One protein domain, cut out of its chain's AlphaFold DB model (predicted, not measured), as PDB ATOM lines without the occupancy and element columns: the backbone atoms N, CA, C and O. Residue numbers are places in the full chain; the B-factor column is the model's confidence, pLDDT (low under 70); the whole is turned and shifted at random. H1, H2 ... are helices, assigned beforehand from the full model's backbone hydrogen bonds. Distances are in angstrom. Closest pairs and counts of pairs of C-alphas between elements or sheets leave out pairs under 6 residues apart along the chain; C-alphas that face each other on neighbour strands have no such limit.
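Overview. This is residues 3 to 106 of the 107 residues of an uncharacterized protein of Lucifera butyrica (UniProt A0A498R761). Four helices, H1, H2, H4 and H5, form an up-and-down bundle, each running against the one before it, with short H3 at one end. The 104 printed residues hold five named helices, H1 to H5 in chain order, and no named strand: all helix. The whole is compact, radius of gyration of the C-alphas 13.7 A, spanning 39 by 25 by 17 A.

Arrangement. H1, residues 3 to 26, with residues 7 to 14 alone touches H2, residues 34 to 47, in a hairpin (C-alphas of Cys 10 and Phe 44 closest, 6.9 A). H3, residues 50 to 54, only just touches residue 61 of H4, residues 61 to 76, with 3 pairs of C-alphas within 8 A (Ile 53 and Val 61 closest, 5.9 A). H5, residues 83 to 104, and H2 are apart. In each helix every O i to N i+4 pair is within hydrogen-bond range.

Along the chain. H1 begins at C-alpha 3 (283.186, 163.645, 183.680) and measures 35.0 A; H5, 31.7 A, ends at C-alpha 104 (284.632, 147.766, 184.424).

Size, cuts and confidence. The printed part has no cut and no long link. Residues 3 to 5, 51 to 59 and 100 to 106 have pLDDT under 70.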
ATOM      1  N   PHE A   3     284.172 163.669 184.772       51.75
ATOM      2  CA  PHE A   3     283.186 163.645 183.680       51.75
ATOM      3  C   PHE A   3     282.884 162.260 183.065       51.75
ATOM      4  O   PHE A   3     281.800 162.058 182.524       51.75
ATOM      5  N   ASN A   4     283.790 161.275 183.155       63.78
ATOM      6  CA  ASN A   4     283.492 159.914 182.669       63.78
ATOM      7  C   ASN A   4     282.563 159.150 183.626       63.78
ATOM      8  O   ASN A   4     281.744 158.357 183.169       63.78
ATOM      9  N   GLN A   5     282.655 159.403 184.937       67.06
ATOM     10  CA  GLN A   5     281.772 158.773 185.921       67.06
ATOM     11  C   GLN A   5     280.335 159.283 185.793       67.06
ATOM     12  O   GLN A   5     279.408 158.482 185.843       67.06
ATOM     13  N   GLU A   6     280.147 160.581 185.545       71.62
ATOM     14  CA  GLU A   6     278.820 161.173 185.323       71.62
ATOM     15  C   GLU A   6     278.121 160.584 184.087       71.62
ATOM     16  O   GLU A   6     276.943 160.232 184.154       71.62
ATOM     17  N   ASN A   7     278.852 160.379 182.983       73.19
ATOM     18  CA  ASN A   7     278.309 159.712 181.796       73.19
ATOM     19  C   ASN A   7     277.921 158.256 182.085       73.19
ATOM     20  O   ASN A   7     276.818 157.837 181.740       73.19
ATOM     21  N   ILE A   8     278.788 157.488 182.753       75.88
ATOM     22  CA  ILE A   8     278.482 156.098 183.132       75.88
ATOM     23  C   ILE A   8     277.237 156.045 184.026       75.88
ATOM     24  O   ILE A   8     276.363 155.207 183.799       75.88
ATOM     25  N   MET A   9     277.121 156.950 185.002       79.25
ATOM     26  CA  MET A   9     275.943 157.053 185.864       79.25
ATOM     27  C   MET A   9     274.678 157.351 185.057       79.25
ATOM     28  O   MET A   9     273.697 156.624 185.195       79.25
ATOM     29  N   CYS A  10     274.714 158.352 184.173       79.88
ATOM     30  CA  CYS A  10     273.564 158.744 183.357       79.88
ATOM     31  C   CYS A  10     273.092 157.607 182.430       79.88
ATOM     32  O   CYS A  10     271.896 157.329 182.328       79.88
ATOM     33  N   ILE A  11     274.022 156.885 181.797       81.62
ATOM     34  CA  ILE A  11     273.678 155.747 180.930       81.62
ATOM     35  C   ILE A  11     273.150 154.567 181.762       81.62
ATOM     36  O   ILE A  11     272.190 153.908 181.360       81.62
ATOM     37  N   THR A  12     273.712 154.333 182.949       82.62
ATOM     38  CA  THR A  12     273.224 153.304 183.883       82.62
ATOM     39  C   THR A  12     271.809 153.612 184.374       82.62
ATOM     40  O   THR A  12     270.973 152.711 184.450       82.62
ATOM     41  N   GLU A  13     271.508 154.877 184.666       85.38
ATOM     42  CA  GLU A  13     270.172 155.319 185.064       85.38
ATOM     43  C   GLU A  13     269.156 155.094 183.941       85.38
ATOM     44  O   GLU A  13     268.129 154.452 184.168       85.38
ATOM     45  N   LEU A  14     269.481 155.507 182.711       86.44
ATOM     46  CA  LEU A  14     268.636 155.255 181.543       86.44
ATOM     47  C   LEU A  14     268.364 153.755 181.367       86.44
ATOM     48  O   LEU A  14     267.221 153.338 181.179       86.44
ATOM     49  N   ARG A  15     269.408 152.927 181.481       88.88
ATOM     50  CA  ARG A  15     269.310 151.468 181.380       88.88
ATOM     51  C   ARG A  15     268.368 150.891 182.429       88.88
ATOM     52  O   ARG A  15     267.518 150.062 182.102       88.88
ATOM     53  N   ASN A  16     268.517 151.307 183.683       89.44
ATOM     54  CA  ASN A  16     267.687 150.823 184.782       89.44
ATOM     55  C   ASN A  16     266.227 151.239 184.607       89.44
ATOM     56  O   ASN A  16     265.333 150.427 184.841       89.44
ATOM     57  N   THR A  17     265.985 152.458 184.126       88.88
ATOM     58  CA  THR A  17     264.641 152.926 183.782       88.88
ATOM     59  C   THR A  17     264.013 152.050 182.703       88.88
ATOM     60  O   THR A  17     262.922 151.529 182.916       88.88
ATOM     61  N   VAL A  18     264.709 151.801 181.587       89.12
ATOM     62  CA  VAL A  18     264.210 150.917 180.515       89.12
ATOM     63  C   VAL A  18     263.912 149.514 181.057       89.12
ATOM     64  O   VAL A  18     262.828 148.989 180.819       89.12
ATOM     65  N   GLY A  19     264.821 148.925 181.838       89.94
ATOM     66  CA  GLY A  19     264.624 147.593 182.421       89.94
ATOM     67  C   GLY A  19     263.430 147.511 183.375       89.94
ATOM     68  O   GLY A  19     262.655 146.557 183.318       89.94
ATOM     69  N   ASN A  20     263.237 148.529 184.213       90.44
ATOM     70  CA  ASN A  20     262.080 148.605 185.103       90.44
ATOM     71  C   ASN A  20     260.772 148.742 184.320       90.44
ATOM     72  O   ASN A  20     259.781 148.117 184.687       90.44
ATOM     73  N   LEU A  21     260.760 149.522 183.238       88.38
ATOM     74  CA  LEU A  21     259.575 149.679 182.397       88.38
ATOM     75  C   LEU A  21     259.202 148.380 181.705       88.38
ATOM     76  O   LEU A  21     258.044 147.985 181.761       88.38
ATOM     77  N   VAL A  22     260.174 147.691 181.111       90.31
ATOM     78  CA  VAL A  22     259.931 146.391 180.476       90.31
ATOM     79  C   VAL A  22     259.356 145.396 181.477       90.31
ATOM     80  O   VAL A  22     258.361 144.750 181.167       90.31
ATOM     81  N   ARG A  23     259.904 145.335 182.699       90.44
ATOM     82  CA  ARG A  23     259.366 144.474 183.760       90.44
ATOM     83  C   ARG A  23     257.924 144.839 184.122       90.44
ATOM     84  O   ARG A  23     257.077 143.963 184.189       90.44
ATOM     85  N   ARG A  24     257.618 146.128 184.302       89.56
ATOM     86  CA  ARG A  24     256.246 146.579 184.597       89.56
ATOM     87  C   ARG A  24     255.266 146.203 183.486       89.56
ATOM     88  O   ARG A  24     254.165 145.755 183.786       89.56
ATOM     89  N   ILE A  25     255.675 146.354 182.227       88.38
ATOM     90  CA  ILE A  25     254.867 145.964 181.065       88.38
ATOM     91  C   ILE A  25     254.643 144.442 181.062       88.38
ATOM     92  O   ILE A  25     253.514 144.005 180.858       88.38
ATOM     93  N   GLN A  26     255.680 143.641 181.338       88.06
ATOM     94  CA  GLN A  26     255.573 142.179 181.481       88.06
ATOM     95  C   GLN A  26     254.601 141.769 182.591       88.06
ATOM     96  O   GLN A  26     253.804 140.854 182.401       88.06
ATOM     97  N   ASP A  27     254.624 142.483 183.715       89.81
ATOM     98  CA  ASP A  27     253.724 142.268 184.850       89.81
ATOM     99  C   ASP A  27     252.291 142.787 184.584       89.81
ATOM    100  O   ASP A  27     251.429 142.728 185.464       89.81
ATOM    101  N   GLY A  28     252.017 143.320 183.385       85.50
ATOM    102  CA  GLY A  28     250.714 143.856 182.987       85.50
ATOM    103  C   GLY A  28     250.356 145.188 183.650       85.50
ATOM    104  O   GLY A  28     249.190 145.584 183.652       85.50
ATOM    105  N   GLN A  29     251.332 145.885 184.232       87.56
ATOM    106  CA  GLN A  29     251.111 147.173 184.879       87.56
ATOM    107  C   GLN A  29     251.042 148.303 183.854       87.56
ATOM    108  O   GLN A  29     251.859 148.391 182.936       87.56
ATOM    109  N   GLN A  30     250.107 149.231 184.066       79.38
ATOM    110  CA  GLN A  30     250.084 150.478 183.314       79.38
ATOM    111  C   GLN A  30     251.292 151.357 183.651       79.38
ATOM    112  O   GLN A  30     251.838 151.344 184.762       79.38
ATOM    113  N   VAL A  31     251.722 152.105 182.638       81.00
ATOM    114  CA  VAL A  31     252.840 153.036 182.700       81.00
ATOM    115  C   VAL A  31     252.290 154.447 182.516       81.00
ATOM    116  O   VAL A  31     252.067 154.884 181.390       81.00
ATOM    117  N   ASP A  32     252.100 155.160 183.623       77.50
ATOM    118  CA  ASP A  32     251.388 156.448 183.615       77.50
ATOM    119  C   ASP A  32     252.321 157.671 183.515       77.50
ATOM    120  O   ASP A  32     251.874 158.785 183.263       77.50
ATOM    121  N   ASN A  33     253.639 157.473 183.637       80.75
ATOM    122  CA  ASN A  33     254.619 158.564 183.766       80.75
ATOM    123  C   ASN A  33     255.377 158.852 182.457       80.75
ATOM    124  O   ASN A  33     256.587 159.084 182.467       80.75
ATOM    125  N   VAL A  34     254.704 158.766 181.305       80.88
ATOM    126  CA  VAL A  34     255.355 158.909 179.984       80.88
ATOM    127  C   VAL A  34     256.020 160.286 179.820       80.88
ATOM    128  O   VAL A  34     257.096 160.376 179.233       80.88
ATOM    129  N   GLU A  35     255.432 161.340 180.387       82.25
ATOM    130  CA  GLU A  35     255.954 162.714 180.322       82.25
ATOM    131  C   GLU A  35     257.283 162.882 181.086       82.25
ATOM    132  O   GLU A  35     258.256 163.429 180.553       82.25
ATOM    133  N   ASP A  36     257.379 162.311 182.291       84.00
ATOM    134  CA  ASP A  36     258.622 162.288 183.077       84.00
ATOM    135  C   ASP A  36     259.737 161.552 182.325       84.00
ATOM    136  O   ASP A  36     260.892 161.983 182.286       84.00
ATOM    137  N   MET A  37     259.390 160.450 181.658       85.19
ATOM    138  CA  MET A  37     260.339 159.671 180.863       85.19
ATOM    139  C   MET A  37     260.824 160.429 179.625       85.19
ATOM    140  O   MET A  37     261.987 160.312 179.233       85.19
ATOM    141  N   GLN A  38     259.963 161.244 179.022       85.81
ATOM    142  CA  GLN A  38     260.325 162.117 177.908       85.81
ATOM    143  C   GLN A  38     261.296 163.218 178.353       85.81
ATOM    144  O   GLN A  38     262.259 163.539 177.642       85.81
ATOM    145  N   THR A  39     261.096 163.738 179.563       87.31
ATOM    146  CA  THR A  39     262.022 164.677 180.205       87.31
ATOM    147  C   THR A  39     263.373 164.016 180.475       87.31
ATOM    148  O   THR A  39     264.409 164.589 180.135       87.31
ATOM    149  N   MET A  40     263.381 162.778 180.983       85.25
ATOM    150  CA  MET A  40     264.604 161.994 181.191       85.25
ATOM    151  C   MET A  40     265.370 161.762 179.881       85.25
ATOM    152  O   MET A  40     266.577 161.990 179.831       85.25
ATOM    153  N   LEU A  41     264.685 161.375 178.798       86.69
ATOM    154  CA  LEU A  41     265.320 161.197 177.487       86.69
ATOM    155  C   LEU A  41     265.934 162.508 176.970       86.69
ATOM    156  O   LEU A  41     267.034 162.512 176.421       86.69
ATOM    157  N   THR A  42     265.251 163.632 177.185       86.38
ATOM    158  CA  THR A  42     265.760 164.958 176.805       86.38
ATOM    159  C   THR A  42     266.989 165.353 177.626       86.38
ATOM    160  O   THR A  42     267.934 165.929 177.085       86.38
ATOM    161  N   ALA A  43     266.994 165.055 178.927       83.88
ATOM    162  CA  ALA A  43     268.141 165.297 179.798       83.88
ATOM    163  C   ALA A  43     269.344 164.439 179.380       83.88
ATOM    164  O   ALA A  43     270.449 164.966 179.248       83.88
ATOM    165  N   PHE A  44     269.106 163.161 179.075       85.38
ATOM    166  CA  PHE A  44     270.108 162.237 178.554       85.38
ATOM    167  C   PHE A  44     270.750 162.761 177.263       85.38
ATOM    168  O   PHE A  44     271.970 162.859 177.179       85.38
ATOM    169  N   ASP A  45     269.940 163.181 176.286       83.44
ATOM    170  CA  ASP A  45     270.435 163.719 175.012       83.44
ATOM    171  C   ASP A  45     271.266 165.006 175.175       83.44
ATOM    172  O   ASP A  45     272.116 165.300 174.335       83.44
ATOM    173  N   LYS A  46     271.031 165.780 176.244       81.62
ATOM    174  CA  LYS A  46     271.805 166.989 176.562       81.62
ATOM    175  C   LYS A  46     273.104 166.693 177.312       81.62
ATOM    176  O   LYS A  46     274.073 167.418 177.113       81.62
ATOM    177  N   HIS A  47     273.104 165.703 178.203       77.56
ATOM    178  CA  HIS A  47     274.260 165.377 179.047       77.56
ATOM    179  C   HIS A  47     275.255 164.442 178.362       77.56
ATOM    180  O   HIS A  47     276.459 164.578 178.558       77.56
ATOM    181  N   VAL A  48     274.771 163.509 177.543       75.38
ATOM    182  CA  VAL A  48     275.607 162.464 176.959       75.38
ATOM    183  C   VAL A  48     276.134 162.902 175.590       75.38
ATOM    184  O   VAL A  48     275.482 162.744 174.555       75.38
ATOM    185  N   ASP A  49     277.354 163.444 175.571       71.50
ATOM    186  CA  ASP A  49     278.053 163.802 174.331       71.50
ATOM    187  C   ASP A  49     278.651 162.554 173.658       71.50
ATOM    188  O   ASP A  49     279.484 161.840 174.223       71.50
ATOM    189  N   ARG A  50     278.288 162.321 172.390       70.00
ATOM    190  CA  ARG A  50     278.829 161.234 171.553       70.00
ATOM    191  C   ARG A  50     280.354 161.242 171.464       70.00
ATOM    192  O   ARG A  50     280.955 160.172 171.387       70.00
ATOM    193  N   LYS A  51     280.983 162.420 171.471       65.88
ATOM    194  CA  LYS A  51     282.447 162.548 171.446       65.88
ATOM    195  C   LYS A  51     283.081 162.083 172.756       65.88
ATOM    196  O   LYS A  51     284.173 161.525 172.725       65.88
ATOM    197  N   LEU A  52     282.394 162.269 173.884       64.31
ATOM    198  CA  LEU A  52     282.853 161.813 175.197       64.31
ATOM    199  C   LEU A  52     282.647 160.309 175.379       64.31
ATOM    200  O   LEU A  52     283.526 159.646 175.925       64.31
ATOM    201  N   ILE A  53     281.552 159.749 174.854       69.00
ATOM    202  CA  ILE A  53     281.352 158.292 174.832       69.00
ATOM    203  C   ILE A  53     282.493 157.618 174.064       69.00
ATOM    204  O   ILE A  53     283.109 156.698 174.586       69.00
ATOM    205  N   ALA A  54     282.840 158.125 172.874       67.62
ATOM    206  CA  ALA A  54     283.939 157.579 172.072       67.62
ATOM    207  C   ALA A  54     285.307 157.640 172.784       67.62
ATOM    208  O   ALA A  54     286.194 156.844 172.486       67.62
ATOM    209  N   ALA A  55     285.480 158.582 173.715       64.25
ATOM    210  CA  ALA A  55     286.683 158.731 174.530       64.25
ATOM    211  C   ALA A  55     286.631 157.940 175.853       64.25
ATOM    212  O   ALA A  55     287.619 157.912 176.590       64.25
ATOM    213  N   THR A  56     285.499 157.309 176.179       64.25
ATOM    214  CA  THR A  56     285.327 156.541 177.412       64.25
ATOM    215  C   THR A  56     285.597 155.066 177.141       64.25
ATOM    216  O   THR A  56     284.837 154.391 176.451       64.25
ATOM    217  N   ALA A  57     286.702 154.557 177.688       63.66
ATOM    218  CA  ALA A  57     287.103 153.168 177.501       63.66
ATOM    219  C   ALA A  57     285.999 152.198 177.962       63.66
ATOM    220  O   ALA A  57     285.481 152.310 179.072       63.66
ATOM    221  N   GLY A  58     285.646 151.255 177.083       64.31
ATOM    222  CA  GLY A  58     284.631 150.230 177.335       64.31
ATOM    223  C   GLY A  58     283.172 150.680 177.166       64.31
ATOM    224  O   GLY A  58     282.262 149.873 177.335       64.31
ATOM    225  N   LEU A  59     282.932 151.931 176.768       68.12
ATOM    226  CA  LEU A  59     281.617 152.409 176.350       68.12
ATOM    227  C   LEU A  59     281.563 152.513 174.822       68.12
ATOM    228  O   LEU A  59     282.254 153.323 174.211       68.12
ATOM    229  N   ASP A  60     280.719 151.696 174.196       75.50
ATOM    230  CA  ASP A  60     280.515 151.733 172.750       75.50
ATOM    231  C   ASP A  60     279.349 152.673 172.391       75.50
ATOM    232  O   ASP A  60     278.205 152.499 172.827       75.50
ATOM    233  N   VAL A  61     279.649 153.673 171.557       77.06
ATOM    234  CA  VAL A  61     278.697 154.666 171.038       77.06
ATOM    235  C   VAL A  61     277.482 154.004 170.383       77.06
ATOM    236  O   VAL A  61     276.369 154.522 170.506       77.06
ATOM    237  N   ALA A  62     277.664 152.862 169.714       78.69
ATOM    238  CA  ALA A  62     276.577 152.115 169.095       78.69
ATOM    239  C   ALA A  62     275.598 151.567 170.143       78.69
ATOM    240  O   ALA A  62     274.386 151.700 169.972       78.69
ATOM    241  N   TYR A  63     276.103 151.034 171.258       78.94
ATOM    242  CA  TYR A  63     275.272 150.510 172.345       78.94
ATOM    243  C   TYR A  63     274.528 151.619 173.083       78.94
ATOM    244  O   TYR A  63     273.333 151.486 173.347       78.94
ATOM    245  N   VAL A  64     275.187 152.748 173.354       82.62
ATOM    246  CA  VAL A  64     274.519 153.903 173.974       82.62
ATOM    247  C   VAL A  64     273.440 154.475 173.046       82.62
ATOM    248  O   VAL A  64     272.333 154.797 173.483       82.62
ATOM    249  N   GLY A  65     273.725 154.535 171.742       83.81
ATOM    250  CA  GLY A  65     272.746 154.898 170.718       83.81
ATOM    251  C   GLY A  65     271.564 153.929 170.654       83.81
ATOM    252  O   GLY A  65     270.421 154.376 170.562       83.81
ATOM    253  N   GLY A  66     271.828 152.625 170.761       86.25
ATOM    254  CA  GLY A  66     270.811 151.579 170.833       86.25
ATOM    255  C   GLY A  66     269.908 151.734 172.053       86.25
ATOM    256  O   GLY A  66     268.691 151.716 171.911       86.25
ATOM    257  N   LEU A  67     270.476 151.999 173.234       86.38
ATOM    258  CA  LEU A  67     269.707 152.173 174.469       86.38
ATOM    259  C   LEU A  67     268.782 153.387 174.386       86.38
ATOM    260  O   LEU A  67     267.589 153.287 174.677       86.38
ATOM    261  N   ARG A  68     269.315 154.518 173.912       89.50
ATOM    262  CA  ARG A  68     268.523 155.720 173.645       89.50
ATOM    263  C   ARG A  68     267.409 155.441 172.631       89.50
ATOM    264  O   ARG A  68     266.273 155.861 172.841       89.50
ATOM    265  N   HIS A  69     267.716 154.752 171.532       89.94
ATOM    266  CA  HIS A  69     266.738 154.428 170.493       89.94
ATOM    267  C   HIS A  69     265.612 153.533 171.020       89.94
ATOM    268  O   HIS A  69     264.438 153.807 170.763       89.94
ATOM    269  N   THR A  70     265.964 152.503 171.784       88.25
ATOM    270  CA  THR A  70     265.014 151.602 172.431       88.25
ATOM    271  C   THR A  70     264.089 152.371 173.360       88.25
ATOM    272  O   THR A  70     262.871 152.279 173.217       88.25
ATOM    273  N   PHE A  71     264.639 153.215 174.236       89.56
ATOM    274  CA  PHE A  71     263.825 154.020 175.141       89.56
ATOM    275  C   PHE A  71     262.893 154.980 174.388       89.56
ATOM    276  O   PHE A  71     261.693 155.014 174.645       89.56
ATOM    277  N   ALA A  72     263.407 155.692 173.382       88.50
ATOM    278  CA  ALA A  72     262.597 156.573 172.543       88.50
ATOM    279  C   ALA A  72     261.471 155.823 171.809       88.50
ATOM    280  O   ALA A  72     260.374 156.355 171.645       88.50
ATOM    281  N   THR A  73     261.727 154.591 171.367       89.38
ATOM    282  CA  THR A  73     260.726 153.744 170.705       89.38
ATOM    283  C   THR A  73     259.647 153.296 171.682       89.38
ATOM    284  O   THR A  73     258.467 153.390 171.351       89.38
ATOM    285  N   MET A  74     260.021 152.899 172.901       89.06
ATOM    286  CA  MET A  74     259.057 152.572 173.955       89.06
ATOM    287  C   MET A  74     258.126 153.749 174.245       89.06
ATOM    288  O   MET A  74     256.913 153.564 174.287       89.06
ATOM    289  N   LEU A  75     258.667 154.966 174.354       88.81
ATOM    290  CA  LEU A  75     257.858 156.167 174.588       88.81
ATOM    291  C   LEU A  75     256.909 156.476 173.429       88.81
ATOM    292  O   LEU A  75     255.751 156.807 173.665       88.81
ATOM    293  N   LYS A  76     257.357 156.314 172.177       87.62
ATOM    294  CA  LYS A  76     256.491 156.474 170.993       87.62
ATOM    295  C   LYS A  76     255.335 155.478 170.962       87.62
ATOM    296  O   LYS A  76     254.272 155.805 170.451       87.62
ATOM    297  N   LEU A  77     255.554 154.276 171.484       86.25
ATOM    298  CA  LEU A  77     254.531 153.242 171.607       86.25
ATOM    299  C   LEU A  77     253.709 153.383 172.894       86.25
ATOM    300  O   LEU A  77     252.967 152.469 173.231       86.25
ATOM    301  N   HIS A  78     253.848 154.485 173.641       84.69
ATOM    302  CA  HIS A  78     253.198 154.674 174.941       84.69
ATOM    303  C   HIS A  78     253.444 153.501 175.905       84.69
ATOM    304  O   HIS A  78     252.567 153.120 176.676       84.69
ATOM    305  N   CYS A  79     254.632 152.893 175.829       84.31
ATOM    306  CA  CYS A  79     255.012 151.704 176.588       84.31
ATOM    307  C   CYS A  79     254.083 150.490 176.365       84.31
ATOM    308  O   CYS A  79     254.071 149.563 177.166       84.31
ATOM    309  N   GLN A  80     253.343 150.459 175.253       85.94
ATOM    310  CA  GLN A  80     252.555 149.311 174.808       85.94
ATOM    311  C   GLN A  80     253.416 148.444 173.889       85.94
ATOM    312  O   GLN A  80     253.427 148.605 172.668       85.94
ATOM    313  N   LEU A  81     254.192 147.546 174.492       86.31
ATOM    314  CA  LEU A  81     255.014 146.579 173.769       86.31
ATOM    315  C   LEU A  81     254.298 145.231 173.691       86.31
ATOM    316  O   LEU A  81     253.666 144.802 174.654       86.31
ATOM    317  N   ASN A  82     254.435 144.542 172.562       88.44
ATOM    318  CA  ASN A  82     254.065 143.131 172.472       88.44
ATOM    319  C   ASN A  82     255.172 142.223 173.040       88.44
ATOM    320  O   ASN A  82     256.305 142.657 173.241       88.44
ATOM    321  N   GLU A  83     254.851 140.948 173.266       87.50
ATOM    322  CA  GLU A  83     255.761 139.954 173.860       87.50
ATOM    323  C   GLU A  83     257.102 139.847 173.112       87.50
ATOM    324  O   GLU A  83     258.168 139.898 173.717       87.50
ATOM    325  N   ARG A  84     257.069 139.840 171.776       90.88
ATOM    326  CA  ARG A  84     258.288 139.819 170.957       90.88
ATOM    327  C   ARG A  84     259.157 141.063 171.183       90.88
ATOM    328  O   ARG A  84     260.374 140.955 171.284       90.88
ATOM    329  N   GLN A  85     258.555 142.248 171.234       88.94
ATOM    330  CA  GLN A  85     259.279 143.500 171.473       88.94
ATOM    331  C   GLN A  85     259.873 143.538 172.882       88.94
ATOM    332  O   GLN A  85     260.991 144.008 173.069       88.94
ATOM    333  N   ILE A  86     259.146 143.021 173.871       88.81
ATOM    334  CA  ILE A  86     259.630 142.863 175.243       88.81
ATOM    335  C   ILE A  86     260.889 141.983 175.273       88.81
ATOM    336  O   ILE A  86     261.882 142.365 175.901       88.81
ATOM    337  N   ASP A  87     260.885 140.856 174.562       88.75
ATOM    338  CA  ASP A  87     262.040 139.957 174.466       88.75
ATOM    339  C   ASP A  87     263.236 140.621 173.774       88.75
ATOM    340  O   ASP A  87     264.373 140.510 174.242       88.75
ATOM    341  N   GLU A  88     262.991 141.360 172.687       88.31
ATOM    342  CA  GLU A  88     264.020 142.124 171.972       88.31
ATOM    343  C   GLU A  88     264.688 143.159 172.894       88.31
ATOM    344  O   GLU A  88     265.920 143.211 172.975       88.31
ATOM    345  N   VAL A  89     263.898 143.936 173.646       88.69
ATOM    346  CA  VAL A  89     264.437 144.919 174.598       88.69
ATOM    347  C   VAL A  89     265.181 144.230 175.741       88.69
ATOM    348  O   VAL A  89     266.280 144.651 176.098       88.69
ATOM    349  N   THR A  90     264.635 143.148 176.291       89.75
ATOM    350  CA  THR A  90     265.268 142.394 177.384       89.75
ATOM    351  C   THR A  90     266.620 141.826 176.956       89.75
ATOM    352  O   THR A  90     267.617 141.969 177.669       89.75
ATOM    353  N   SER A  91     266.680 141.235 175.761       89.56
ATOM    354  CA  SER A  91     267.914 140.722 175.165       89.56
ATOM    355  C   SER A  91     268.947 141.833 174.970       89.56
ATOM    356  O   SER A  91     270.108 141.673 175.353       89.56
ATOM    357  N   PHE A  92     268.521 142.985 174.446       87.88
ATOM    358  CA  PHE A  92     269.383 144.151 174.279       87.88
ATOM    359  C   PHE A  92     269.961 144.645 175.619       87.88
ATOM    360  O   PHE A  92     271.169 144.854 175.728       87.88
ATOM    361  N   LEU A  93     269.132 144.773 176.662       87.31
ATOM    362  CA  LEU A  93     269.581 145.210 177.991       87.31
ATOM    363  C   LEU A  93     270.575 144.233 178.628       87.31
ATOM    364  O   LEU A  93     271.472 144.666 179.351       87.31
ATOM    365  N   ARG A  94     270.435 142.927 178.370       86.94
ATOM    366  CA  ARG A  94     271.400 141.923 178.835       86.94
ATOM    367  C   ARG A  94     272.750 142.083 178.138       86.94
ATOM    368  O   ARG A  94     273.776 142.092 178.804       86.94
ATOM    369  N   GLN A  95     272.745 142.258 176.815       81.81
ATOM    370  CA  GLN A  95     273.975 142.499 176.051       81.81
ATOM    371  C   GLN A  95     274.682 143.778 176.514       81.81
ATOM    372  O   GLN A  95     275.903 143.794 176.641       81.81
ATOM    373  N   TYR A  96     273.919 144.831 176.816       79.06
ATOM    374  CA  TYR A  96     274.459 146.063 177.383       79.06
ATOM    375  C   TYR A  96     275.173 145.822 178.729       79.06
ATOM    376  O   TYR A  96     276.291 146.302 178.924       79.06
ATOM    377  N   ASP A  97     274.570 145.053 179.642       80.56
ATOM    378  CA  ASP A  97     275.191 144.727 180.934       80.56
ATOM    379  C   ASP A  97     276.510 143.970 180.772       80.56
ATOM    380  O   ASP A  97     277.467 144.233 181.502       80.56
ATOM    381  N   ASP A  98     276.569 143.036 179.824       78.06
ATOM    382  CA  ASP A  98     277.769 142.243 179.561       78.06
ATOM    383  C   ASP A  98     278.919 143.127 179.035       78.06
ATOM    384  O   ASP A  98     280.070 142.978 179.463       78.06
ATOM    385  N   VAL A  99     278.610 144.116 178.188       72.19
ATOM    386  CA  VAL A  99     279.584 145.104 177.690       72.19
ATOM    387  C   VAL A  99     280.109 145.994 178.824       72.19
ATOM    388  O   VAL A  99     281.323 146.128 178.983       72.19
ATOM    389  N   ILE A 100     279.228 146.546 179.666       69.62
ATOM    390  CA  ILE A 100     279.634 147.424 180.780       69.62
ATOM    391  C   ILE A 100     280.406 146.668 181.865       69.62
ATOM    392  O   ILE A 100     281.366 147.203 182.426       69.62
ATOM    393  N   LYS A 101     280.042 145.413 182.158       67.88
ATOM    394  CA  LYS A 101     280.838 144.570 183.062       67.88
ATOM    395  C   LYS A 101     282.250 144.404 182.521       67.88
ATOM    396  O   LYS A 101     283.202 144.644 183.253       67.88
ATOM    397  N   THR A 102     282.386 144.080 181.237       62.09
ATOM    398  CA  THR A 102     283.695 143.920 180.586       62.09
ATOM    399  C   THR A 102     284.520 145.210 180.643       62.09
ATOM    400  O   THR A 102     285.702 145.160 180.959       62.09
ATOM    401  N   ALA A 103     283.894 146.373 180.443       55.28
ATOM    402  CA  ALA A 103     284.530 147.686 180.578       55.28
ATOM    403  C   ALA A 103     285.050 147.985 181.994       55.28
ATOM    404  O   ALA A 103     286.084 148.630 182.162       55.28
ATOM    405  N   SER A 104     284.332 147.508 183.013       50.00
ATOM    406  CA  SER A 104     284.632 147.766 184.424       50.00
ATOM    407  C   SER A 104     285.807 146.934 184.958       50.00
ATOM    408  O   SER A 104     286.417 147.332 185.941       50.00
ATOM    409  N   PHE A 105     286.141 145.802 184.320       43.31
ATOM    410  CA  PHE A 105     287.256 144.921 184.713       43.31
ATOM    411  C   PHE A 105     288.608 145.283 184.074       43.31
ATOM    412  O   PHE A 105     289.618 144.671 184.413       43.31
ATOM    413  N   VAL A 106     288.640 146.234 183.136       42.50
ATOM    414  CA  VAL A 106     289.871 146.649 182.432       42.50
ATOM    415  C   VAL A 106     290.554 147.851 183.118       42.50
ATOM    416  O   VAL A 106     291.619 148.274 182.674       42.50
TER     417      VAL A 106